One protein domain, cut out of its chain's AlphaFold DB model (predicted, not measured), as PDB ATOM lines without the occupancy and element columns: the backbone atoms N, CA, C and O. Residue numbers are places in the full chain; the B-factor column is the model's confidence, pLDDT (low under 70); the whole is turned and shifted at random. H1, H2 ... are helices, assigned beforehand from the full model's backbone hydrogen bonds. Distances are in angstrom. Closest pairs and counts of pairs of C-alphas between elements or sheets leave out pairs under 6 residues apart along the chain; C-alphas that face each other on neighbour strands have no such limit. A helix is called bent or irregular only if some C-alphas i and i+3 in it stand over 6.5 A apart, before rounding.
ATOM      1  N   ARG A   2     175.409 269.053 211.725       67.31
ATOM      2  CA  ARG A   2     175.150 267.827 212.501       67.31
ATOM      3  C   ARG A   2     174.490 266.711 211.683       67.31
ATOM      4  O   ARG A   2     174.960 265.587 211.732       67.31
ATOM      5  N   ASP A   3     173.472 267.048 210.894       72.75
ATOM      6  CA  ASP A   3     172.716 266.044 210.132       72.75
ATOM      7  C   ASP A   3     173.557 265.444 208.994       72.75
ATOM      8  O   ASP A   3     173.621 264.234 208.848       72.75
ATOM      9  N   PHE A   4     174.337 266.270 208.287       73.94
ATOM     10  CA  PHE A   4     175.304 265.786 207.295       73.94
ATOM     11  C   PHE A   4     176.393 264.892 207.916       73.94
ATOM     12  O   PHE A   4     176.772 263.883 207.334       73.94
ATOM     13  N   TYR A   5     176.903 265.251 209.099       72.06
ATOM     14  CA  TYR A   5     177.916 264.461 209.808       72.06
ATOM     15  C   TYR A   5     177.356 263.103 210.257       72.06
ATOM     16  O   TYR A   5     178.011 262.076 210.092       72.06
ATOM     17  N   ALA A   6     176.120 263.100 210.764       71.06
ATOM     18  CA  ALA A   6     175.401 261.886 211.118       71.06
ATOM     19  C   ALA A   6     175.129 261.001 209.891       71.06
ATOM     20  O   ALA A   6     175.307 259.792 209.987       71.06
ATOM     21  N   ASP A   7     174.781 261.588 208.742       76.81
ATOM     22  CA  ASP A   7     174.557 260.854 207.490       76.81
ATOM     23  C   ASP A   7     175.840 260.190 206.969       76.81
ATOM     24  O   ASP A   7     175.818 259.023 206.578       76.81
ATOM     25  N   VAL A   8     176.981 260.894 207.010       78.75
ATOM     26  CA  VAL A   8     178.290 260.341 206.608       78.75
ATOM     27  C   VAL A   8     178.653 259.108 207.435       78.75
ATOM     28  O   VAL A   8     179.141 258.117 206.895       78.75
ATOM     29  N   TYR A   9     178.391 259.157 208.740       71.62
ATOM     30  CA  TYR A   9     178.691 258.065 209.661       71.62
ATOM     31  C   TYR A   9     177.482 257.186 209.976       71.62
ATOM     32  O   TYR A   9     177.543 256.394 210.918       71.62
ATOM     33  N   ALA A  10     176.393 257.264 209.207       76.62
ATOM     34  CA  ALA A  10     175.190 256.472 209.458       76.62
ATOM     35  C   ALA A  10     175.479 254.958 209.573       76.62
ATOM     36  O   ALA A  10     174.976 254.344 210.518       76.62
ATOM     37  N   PRO A  11     176.359 254.349 208.742       69.81
ATOM     38  CA  PRO A  11     176.745 252.940 208.895       69.81
ATOM     39  C   PRO A  11     177.482 252.622 210.208       69.81
ATOM     40  O   PRO A  11     177.466 251.481 210.663       69.81
ATOM     41  N   ALA A  12     178.116 253.623 210.824       64.62
ATOM     42  CA  ALA A  12     178.872 253.520 212.071       64.62
ATOM     43  C   ALA A  12     178.080 254.007 213.306       64.62
ATOM     44  O   ALA A  12     178.640 254.071 214.398       64.62
ATOM     45  N   GLY A  13     176.787 254.330 213.159       68.25
ATOM     46  CA  GLY A  13     175.935 254.816 214.253       68.25
ATOM     47  C   GLY A  13     175.869 256.344 214.393       68.25
ATOM     48  O   GLY A  13     175.469 256.843 215.441       68.25
ATOM     49  N   GLY A  14     176.248 257.090 213.352       75.25
ATOM     50  CA  GLY A  14     176.134 258.554 213.287       75.25
ATOM     51  C   GLY A  14     177.339 259.327 213.835       75.25
ATOM     52  O   GLY A  14     177.303 260.554 213.894       75.25
ATOM     53  N   ILE A  15     178.409 258.623 214.215       79.00
ATOM     54  CA  ILE A  15     179.699 259.165 214.668       79.00
ATOM     55  C   ILE A  15     180.849 258.288 214.137       79.00
ATOM     56  O   ILE A  15     180.599 257.131 213.793       79.00
ATOM     57  N   PRO A  16     182.104 258.781 214.086       81.56
ATOM     58  CA  PRO A  16     183.266 257.980 213.691       81.56
ATOM     59  C   PRO A  16     183.649 256.980 214.792       81.56
ATOM     60  O   PRO A  16     184.669 257.111 215.469       81.56
ATOM     61  N   GLU A  17     182.789 255.997 215.016       82.69
ATOM     62  CA  GLU A  17     182.960 254.957 216.022       82.69
ATOM     63  C   GLU A  17     184.220 254.121 215.729       82.69
ATOM     64  O   GLU A  17     184.617 253.935 214.584       82.69
ATOM     65  N   ILE A  18     184.903 253.625 216.753       84.19
ATOM     66  CA  ILE A  18     186.108 252.811 216.581       84.19
ATOM     67  C   ILE A  18     185.688 251.411 216.127       84.19
ATOM     68  O   ILE A  18     184.793 250.796 216.716       84.19
ATOM     69  N   SER A  19     186.336 250.903 215.081       83.00
ATOM     70  CA  SER A  19     186.158 249.519 214.626       83.00
ATOM     71  C   SER A  19     186.548 248.531 215.733       83.00
ATOM     72  O   SER A  19     187.500 248.763 216.481       83.00
ATOM     73  N   ASP A  20     185.809 247.432 215.862       80.31
ATOM     74  CA  ASP A  20     186.075 246.382 216.850       80.31
ATOM     75  C   ASP A  20     186.252 245.015 216.179       80.31
ATOM     76  O   ASP A  20     186.115 244.877 214.967       80.31
ATOM     77  N   ALA A  21     186.596 243.992 216.966       80.44
ATOM     78  CA  ALA A  21     186.906 242.660 216.447       80.44
ATOM     79  C   ALA A  21     185.739 241.991 215.694       80.44
ATOM     80  O   ALA A  21     185.965 241.032 214.960       80.44
ATOM     81  N   VAL A  22     184.506 242.458 215.905       80.19
ATOM     82  CA  VAL A  22     183.281 241.877 215.342       80.19
ATOM     83  C   VAL A  22     182.619 242.831 214.336       80.19
ATOM     84  O   VAL A  22     181.868 242.381 213.473       80.19
ATOM     85  N   HIS A  23     182.928 244.129 214.398       73.38
ATOM     86  CA  HIS A  23     182.358 245.165 213.539       73.38
ATOM     87  C   HIS A  23     183.454 246.064 212.954       73.38
ATOM     88  O   HIS A  23     183.954 246.978 213.622       73.38
ATOM     89  N   ASP A  24     183.782 245.849 211.680       81.12
ATOM     90  CA  ASP A  24     184.590 246.790 210.904       81.12
ATOM     91  C   ASP A  24     183.718 247.972 210.456       81.12
ATOM     92  O   ASP A  24     182.760 247.803 209.700       81.12
ATOM     93  N   ARG A  25     184.028 249.168 210.967       78.25
ATOM     94  CA  ARG A  25     183.310 250.417 210.666       78.25
ATOM     95  C   ARG A  25     184.107 251.320 209.719       78.25
ATOM     96  O   ARG A  25     183.620 252.386 209.352       78.25
ATOM     97  N   GLY A  26     185.330 250.928 209.338       82.31
ATOM     98  CA  GLY A  26     186.237 251.745 208.525       82.31
ATOM     99  C   GLY A  26     186.752 253.010 209.225       82.31
ATOM    100  O   GLY A  26     187.350 253.877 208.587       82.31
ATOM    101  N   THR A  27     186.517 253.136 210.532       83.75
ATOM    102  CA  THR A  27     186.858 254.306 211.350       83.75
ATOM    103  C   THR A  27     187.591 253.891 212.621       83.75
ATOM    104  O   THR A  27     187.474 252.760 213.101       83.75
ATOM    105  N   ASP A  28     188.376 254.820 213.166       88.62
ATOM    106  CA  ASP A  28     189.261 254.578 214.310       88.62
ATOM    107  C   ASP A  28     189.171 255.717 215.344       88.62
ATOM    108  O   ASP A  28     190.152 256.098 215.988       88.62
ATOM    109  N   GLY A  29     187.965 256.277 215.493       88.94
ATOM    110  CA  GLY A  29     187.684 257.388 216.394       88.94
ATOM    111  C   GLY A  29     187.765 258.756 215.719       88.94
ATOM    112  O   GLY A  29     187.638 258.899 214.502       88.94
ATOM    113  N   ALA A  30     187.988 259.777 216.538       89.88
ATOM    114  CA  ALA A  30     188.057 261.172 216.127       89.88
ATOM    115  C   ALA A  30     189.404 261.796 216.519       89.88
ATOM    116  O   ALA A  30     190.133 261.280 217.367       89.88
ATOM    117  N   TYR A  31     189.733 262.942 215.925       92.62
ATOM    118  CA  TYR A  31     190.975 263.658 216.212       92.62
ATOM    119  C   TYR A  31     190.713 264.894 217.076       92.62
ATOM    120  O   TYR A  31     189.954 265.774 216.686       92.62
ATOM    121  N   VAL A  32     191.377 264.982 218.232       92.38
ATOM    122  CA  VAL A  32     191.121 266.017 219.256       92.38
ATOM    123  C   VAL A  32     191.294 267.459 218.754       92.38
ATOM    124  O   VAL A  32     190.600 268.354 219.231       92.38
ATOM    125  N   SER A  33     192.177 267.707 217.778       93.56
ATOM    126  CA  SER A  33     192.365 269.052 217.204       93.56
ATOM    127  C   SER A  33     191.226 269.474 216.265       93.56
ATOM    128  O   SER A  33     191.168 270.638 215.876       93.56
ATOM    129  N   TYR A  34     190.309 268.559 215.932       91.06
ATOM    130  CA  TYR A  34     189.020 268.840 215.301       91.06
ATOM    131  C   TYR A  34     187.893 268.570 216.314       91.06
ATOM    132  O   TYR A  34     187.190 267.565 216.196       91.06
ATOM    133  N   PRO A  35     187.741 269.420 217.348       86.50
ATOM    134  CA  PRO A  35     186.799 269.151 218.422       86.50
ATOM    135  C   PRO A  35     185.358 269.270 217.923       86.50
ATOM    136  O   PRO A  35     184.955 270.310 217.400       86.50
ATOM    137  N   ASP A  36     184.562 268.234 218.165       86.06
ATOM    138  CA  ASP A  36     183.117 268.263 217.967       86.06
ATOM    139  C   ASP A  36     182.408 268.047 219.308       86.06
ATOM    140  O   ASP A  36     182.440 266.968 219.887       86.06
ATOM    141  N   THR A  37     181.739 269.075 219.829       80.56
ATOM    142  CA  THR A  37     181.015 268.968 221.108       80.56
ATOM    143  C   THR A  37     179.720 268.159 221.020       80.56
ATOM    144  O   THR A  37     179.069 267.955 222.045       80.56
ATOM    145  N   TYR A  38     179.320 267.742 219.816       74.81
ATOM    146  CA  TYR A  38     178.151 266.901 219.587       74.81
ATOM    147  C   TYR A  38     178.478 265.403 219.593       74.81
ATOM    148  O   TYR A  38     177.559 264.612 219.809       74.81
ATOM    149  N   ILE A  39     179.747 264.995 219.432       75.81
ATOM    150  CA  ILE A  39     180.141 263.589 219.605       75.81
ATOM    151  C   ILE A  39     180.327 263.294 221.096       75.81
ATOM    152  O   ILE A  39     181.149 263.914 221.768       75.81
ATOM    153  N   GLY A  40     179.508 262.384 221.631       62.88
ATOM    154  CA  GLY A  40     179.372 262.190 223.076       62.88
ATOM    155  C   GLY A  40     178.794 263.447 223.727       62.88
ATOM    156  O   GLY A  40     179.535 264.325 224.171       62.88
ATOM    157  N   VAL A  41     177.465 263.559 223.730       49.31
ATOM    158  CA  VAL A  41     176.756 264.739 224.235       49.31
ATOM    159  C   VAL A  41     177.235 265.099 225.641       49.31
ATOM    160  O   VAL A  41     177.271 264.263 226.538       49.31
ATOM    161  N   ALA A  42     177.564 266.375 225.852       41.69
ATOM    162  CA  ALA A  42     177.981 266.902 227.154       41.69
ATOM    163  C   ALA A  42     176.938 266.689 228.278       41.69
ATOM    164  O   ALA A  42     177.261 266.889 229.446       41.69
ATOM    165  N   SER A  43     175.701 266.318 227.921       41.66
ATOM    166  CA  SER A  43     174.613 265.961 228.834       41.66
ATOM    167  C   SER A  43     174.607 264.494 229.274       41.66
ATOM    168  O   SER A  43     173.822 264.165 230.159       41.66
ATOM    169  N   ASP A  44     175.431 263.621 228.683       47.44
ATOM    170  CA  ASP A  44     175.577 262.251 229.177       47.44
ATOM    171  C   ASP A  44     176.453 262.222 230.442       47.44
ATOM    172  O   ASP A  44     177.492 262.900 230.490       47.44
ATOM    173  N   PRO A  45     176.075 261.433 231.467       45.31
ATOM    174  CA  PRO A  45     176.887 261.262 232.672       45.31
ATOM    175  C   PRO A  45     178.299 260.764 232.327       45.31
ATOM    176  O   PRO A  45     179.287 261.306 232.834       45.31
ATOM    177  N   ASP A  46     178.374 259.827 231.376       55.22
ATOM    178  CA  ASP A  46     179.592 259.248 230.813       55.22
ATOM    179  C   ASP A  46     179.728 259.645 229.339       55.22
ATOM    180  O   ASP A  46     179.294 258.916 228.443       55.22
ATOM    181  N   PRO A  47     180.305 260.818 229.031       57.66
ATOM    182  CA  PRO A  47     180.469 261.220 227.652       57.66
ATOM    183  C   PRO A  47     181.409 260.233 226.957       57.66
ATOM    184  O   PRO A  47     182.508 259.966 227.435       57.66
ATOM    185  N   ALA A  48     180.990 259.716 225.804       71.06
ATOM    186  CA  ALA A  48     181.757 258.734 225.038       71.06
ATOM    187  C   ALA A  48     182.969 259.332 224.290       71.06
ATOM    188  O   ALA A  48     183.827 258.585 223.808       71.06
ATOM    189  N   TYR A  49     183.087 260.669 224.204       85.69
ATOM    190  CA  TYR A  49     184.169 261.333 223.458       85.69
ATOM    191  C   TYR A  49     185.591 260.933 223.889       85.69
ATOM    192  O   TYR A  49     186.447 260.848 223.008       85.69
ATOM    193  N   PRO A  50     185.908 260.656 225.178       90.38
ATOM    194  CA  PRO A  50     187.258 260.278 225.560       90.38
ATOM    195  C   PRO A  50     187.716 258.997 224.881       90.38
ATOM    196  O   PRO A  50     188.869 258.899 224.464       90.38
ATOM    197  N   ARG A  51     186.805 258.032 224.720       88.44
ATOM    198  CA  ARG A  51     187.099 256.800 223.995       88.44
ATOM    199  C   ARG A  51     187.385 257.104 222.527       88.44
ATOM    200  O   ARG A  51     188.383 256.603 222.022       88.44
ATOM    201  N   LEU A  52     186.585 257.962 221.888       89.88
ATOM    202  CA  LEU A  52     186.766 258.344 220.482       89.88
ATOM    203  C   LEU A  52     188.085 259.090 220.228       89.88
ATOM    204  O   LEU A  52     188.712 258.851 219.204       89.88
ATOM    205  N   TYR A  53     188.523 259.965 221.140       92.88
ATOM    206  CA  TYR A  53     189.759 260.739 220.956       92.88
ATOM    207  C   TYR A  53     191.021 260.034 221.462       92.88
ATOM    208  O   TYR A  53     192.091 260.176 220.871       92.88
ATOM    209  N   TYR A  54     190.932 259.323 222.585       94.00
ATOM    210  CA  TYR A  54     192.110 258.882 223.339       94.00
ATOM    211  C   TYR A  54     192.201 257.369 223.514       94.00
ATOM    212  O   TYR A  54     193.271 256.867 223.869       94.00
ATOM    213  N   LYS A  55     191.124 256.624 223.240       91.94
ATOM    214  CA  LYS A  55     191.088 255.157 223.321       91.94
ATOM    215  C   LYS A  55     191.633 254.661 224.668       91.94
ATOM    216  O   LYS A  55     191.339 255.236 225.715       91.94
ATOM    217  N   GLY A  56     192.476 253.626 224.647       92.25
ATOM    218  CA  GLY A  56     193.124 253.069 225.836       92.25
ATOM    219  C   GLY A  56     194.073 254.025 226.568       92.25
ATOM    220  O   GLY A  56     194.464 253.736 227.694       92.25
ATOM    221  N   ASN A  57     194.421 255.181 225.990       96.19
ATOM    222  CA  ASN A  57     195.303 256.142 226.652       96.19
ATOM    223  C   ASN A  57     194.576 257.016 227.680       96.19
ATOM    224  O   ASN A  57     195.246 257.687 228.466       96.19
ATOM    225  N   TYR A  58     193.235 257.031 227.693       95.12
ATOM    226  CA  TYR A  58     192.486 257.984 228.510       95.12
ATOM    227  C   TYR A  58     192.806 257.864 230.004       95.12
ATOM    228  O   TYR A  58     193.115 258.875 230.624       95.12
ATOM    229  N   ALA A  59     192.876 256.649 230.555       95.44
ATOM    230  CA  ALA A  59     193.210 256.442 231.967       95.44
ATOM    231  C   ALA A  59     194.557 257.086 232.354       95.44
ATOM    232  O   ALA A  59     194.660 257.791 233.354       95.44
ATOM    233  N   ARG A  60     195.591 256.940 231.511       97.88
ATOM    234  CA  ARG A  60     196.899 257.572 231.750       97.88
ATOM    235  C   ARG A  60     196.829 259.098 231.671       97.88
ATOM    236  O   ARG A  60     197.537 259.779 232.409       97.88
ATOM    237  N   LEU A  61     195.988 259.644 230.795       97.88
ATOM    238  CA  LEU A  61     195.753 261.086 230.714       97.88
ATOM    239  C   LEU A  61     195.041 261.614 231.968       97.88
ATOM    240  O   LEU A  61     195.397 262.691 232.445       97.88
ATOM    241  N   GLN A  62     194.094 260.859 232.530       97.25
ATOM    242  CA  GLN A  62     193.424 261.216 233.786       97.25
ATOM    243  C   GLN A  62     194.416 261.274 234.960       97.25
ATOM    244  O   GLN A  62     194.355 262.208 235.759       97.25
ATOM    245  N   GLU A  63     195.391 260.360 235.022       98.25
ATOM    246  CA  GLU A  63     196.459 260.412 236.033       98.25
ATOM    247  C   GLU A  63     197.345 261.659 235.891       98.25
ATOM    248  O   GLU A  63     197.643 262.338 236.875       98.25
ATOM    249  N   VAL A  64     197.719 262.027 234.662       98.44
ATOM    250  CA  VAL A  64     198.485 263.259 234.387       98.44
ATOM    251  C   VAL A  64     197.675 264.500 234.774       98.44
ATOM    252  O   VAL A  64     198.209 265.411 235.407       98.44
ATOM    253  N   LYS A  65     196.379 264.524 234.445       98.31
ATOM    254  CA  LYS A  65     195.451 265.598 234.819       98.31
ATOM    255  C   LYS A  65     195.344 265.738 236.337       98.31
ATOM    256  O   LYS A  65     195.430 266.850 236.841       98.31
ATOM    257  N   LYS A  66     195.217 264.627 237.065       98.25
ATOM    258  CA  LYS A  66     195.181 264.604 238.533       98.25
ATOM    259  C   LYS A  66     196.486 265.097 239.155       98.25
ATOM    260  O   LYS A  66     196.442 265.819 240.144       98.25
ATOM    261  N   TYR A  67     197.630 264.725 238.586       98.44
ATOM    262  CA  TYR A  67     198.936 265.142 239.092       98.44
ATOM    263  C   TYR A  67     199.179 266.647 238.906       98.44
ATOM    264  O   TYR A  67     199.572 267.326 239.851       98.44
ATOM    265  N   TRP A  68     198.923 267.178 237.705       98.56
ATOM    266  CA  TRP A  68     199.247 268.570 237.367       98.56
ATOM    267  C   TRP A  68     198.130 269.572 237.660       98.56
ATOM    268  O   TRP A  68     198.415 270.739 237.917       98.56
ATOM    269  N   ASP A  69     196.868 269.149 237.618       98.50
ATOM    270  CA  ASP A  69     195.707 270.011 237.846       98.50
ATOM    271  C   ASP A  69     194.634 269.316 238.713       98.50
ATOM    272  O   ASP A  69     193.497 269.096 238.274       98.50
TER     273      ASP A  69
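What this domain is: This is residues 2 to 69 of the 83 residues of the protein "BBE domain-containing protein" of Streptosporangium nondiastaticum (UniProt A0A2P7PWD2). Look for little regular structure here: a short helix, H1, at one end, then a long winding loop, residues 9 to 48, and then a kinked helix, H2; residues 62 to 69, of which 62 to 68 belong to H2, stick out as an arm. The printed part has 68 residues, 27 of them in two named helices, with no named strand; the class is all helix. It is only just loose, close to compact, with a radius of gyration of the C-alphas of 13.3 A and spans of 40 by 27 by 23 A.

Where its parts are: Find C-alpha 2 at (175.150, 267.827, 212.501); from there H1, residues 2 to 8, runs 10.0 A. H2, residues 49 to 68, runs 21.8 A to C-alpha 68 at (199.247, 268.570, 237.367). H2 is irregular, with C-alphas 53 and 56 9.7 A apart, and has a kink of 100 degrees near residue 56.

How they stand to each other: H1 and H2 are apart, with no C-alpha of the one within 8 A of the other. Every O i to N i+4 pair in H1 is within hydrogen-bond range; in H2, 11 of 16 are.

The domain as a whole: The C-alphas farthest apart, Asp 7 and Tyr 67, are 40.1 A apart. The link from H1 to H2 is long, and the printed part has no cut. Look for pLDDT under 70 at residue 2, residues 11 to 13 and residues 40 to 47.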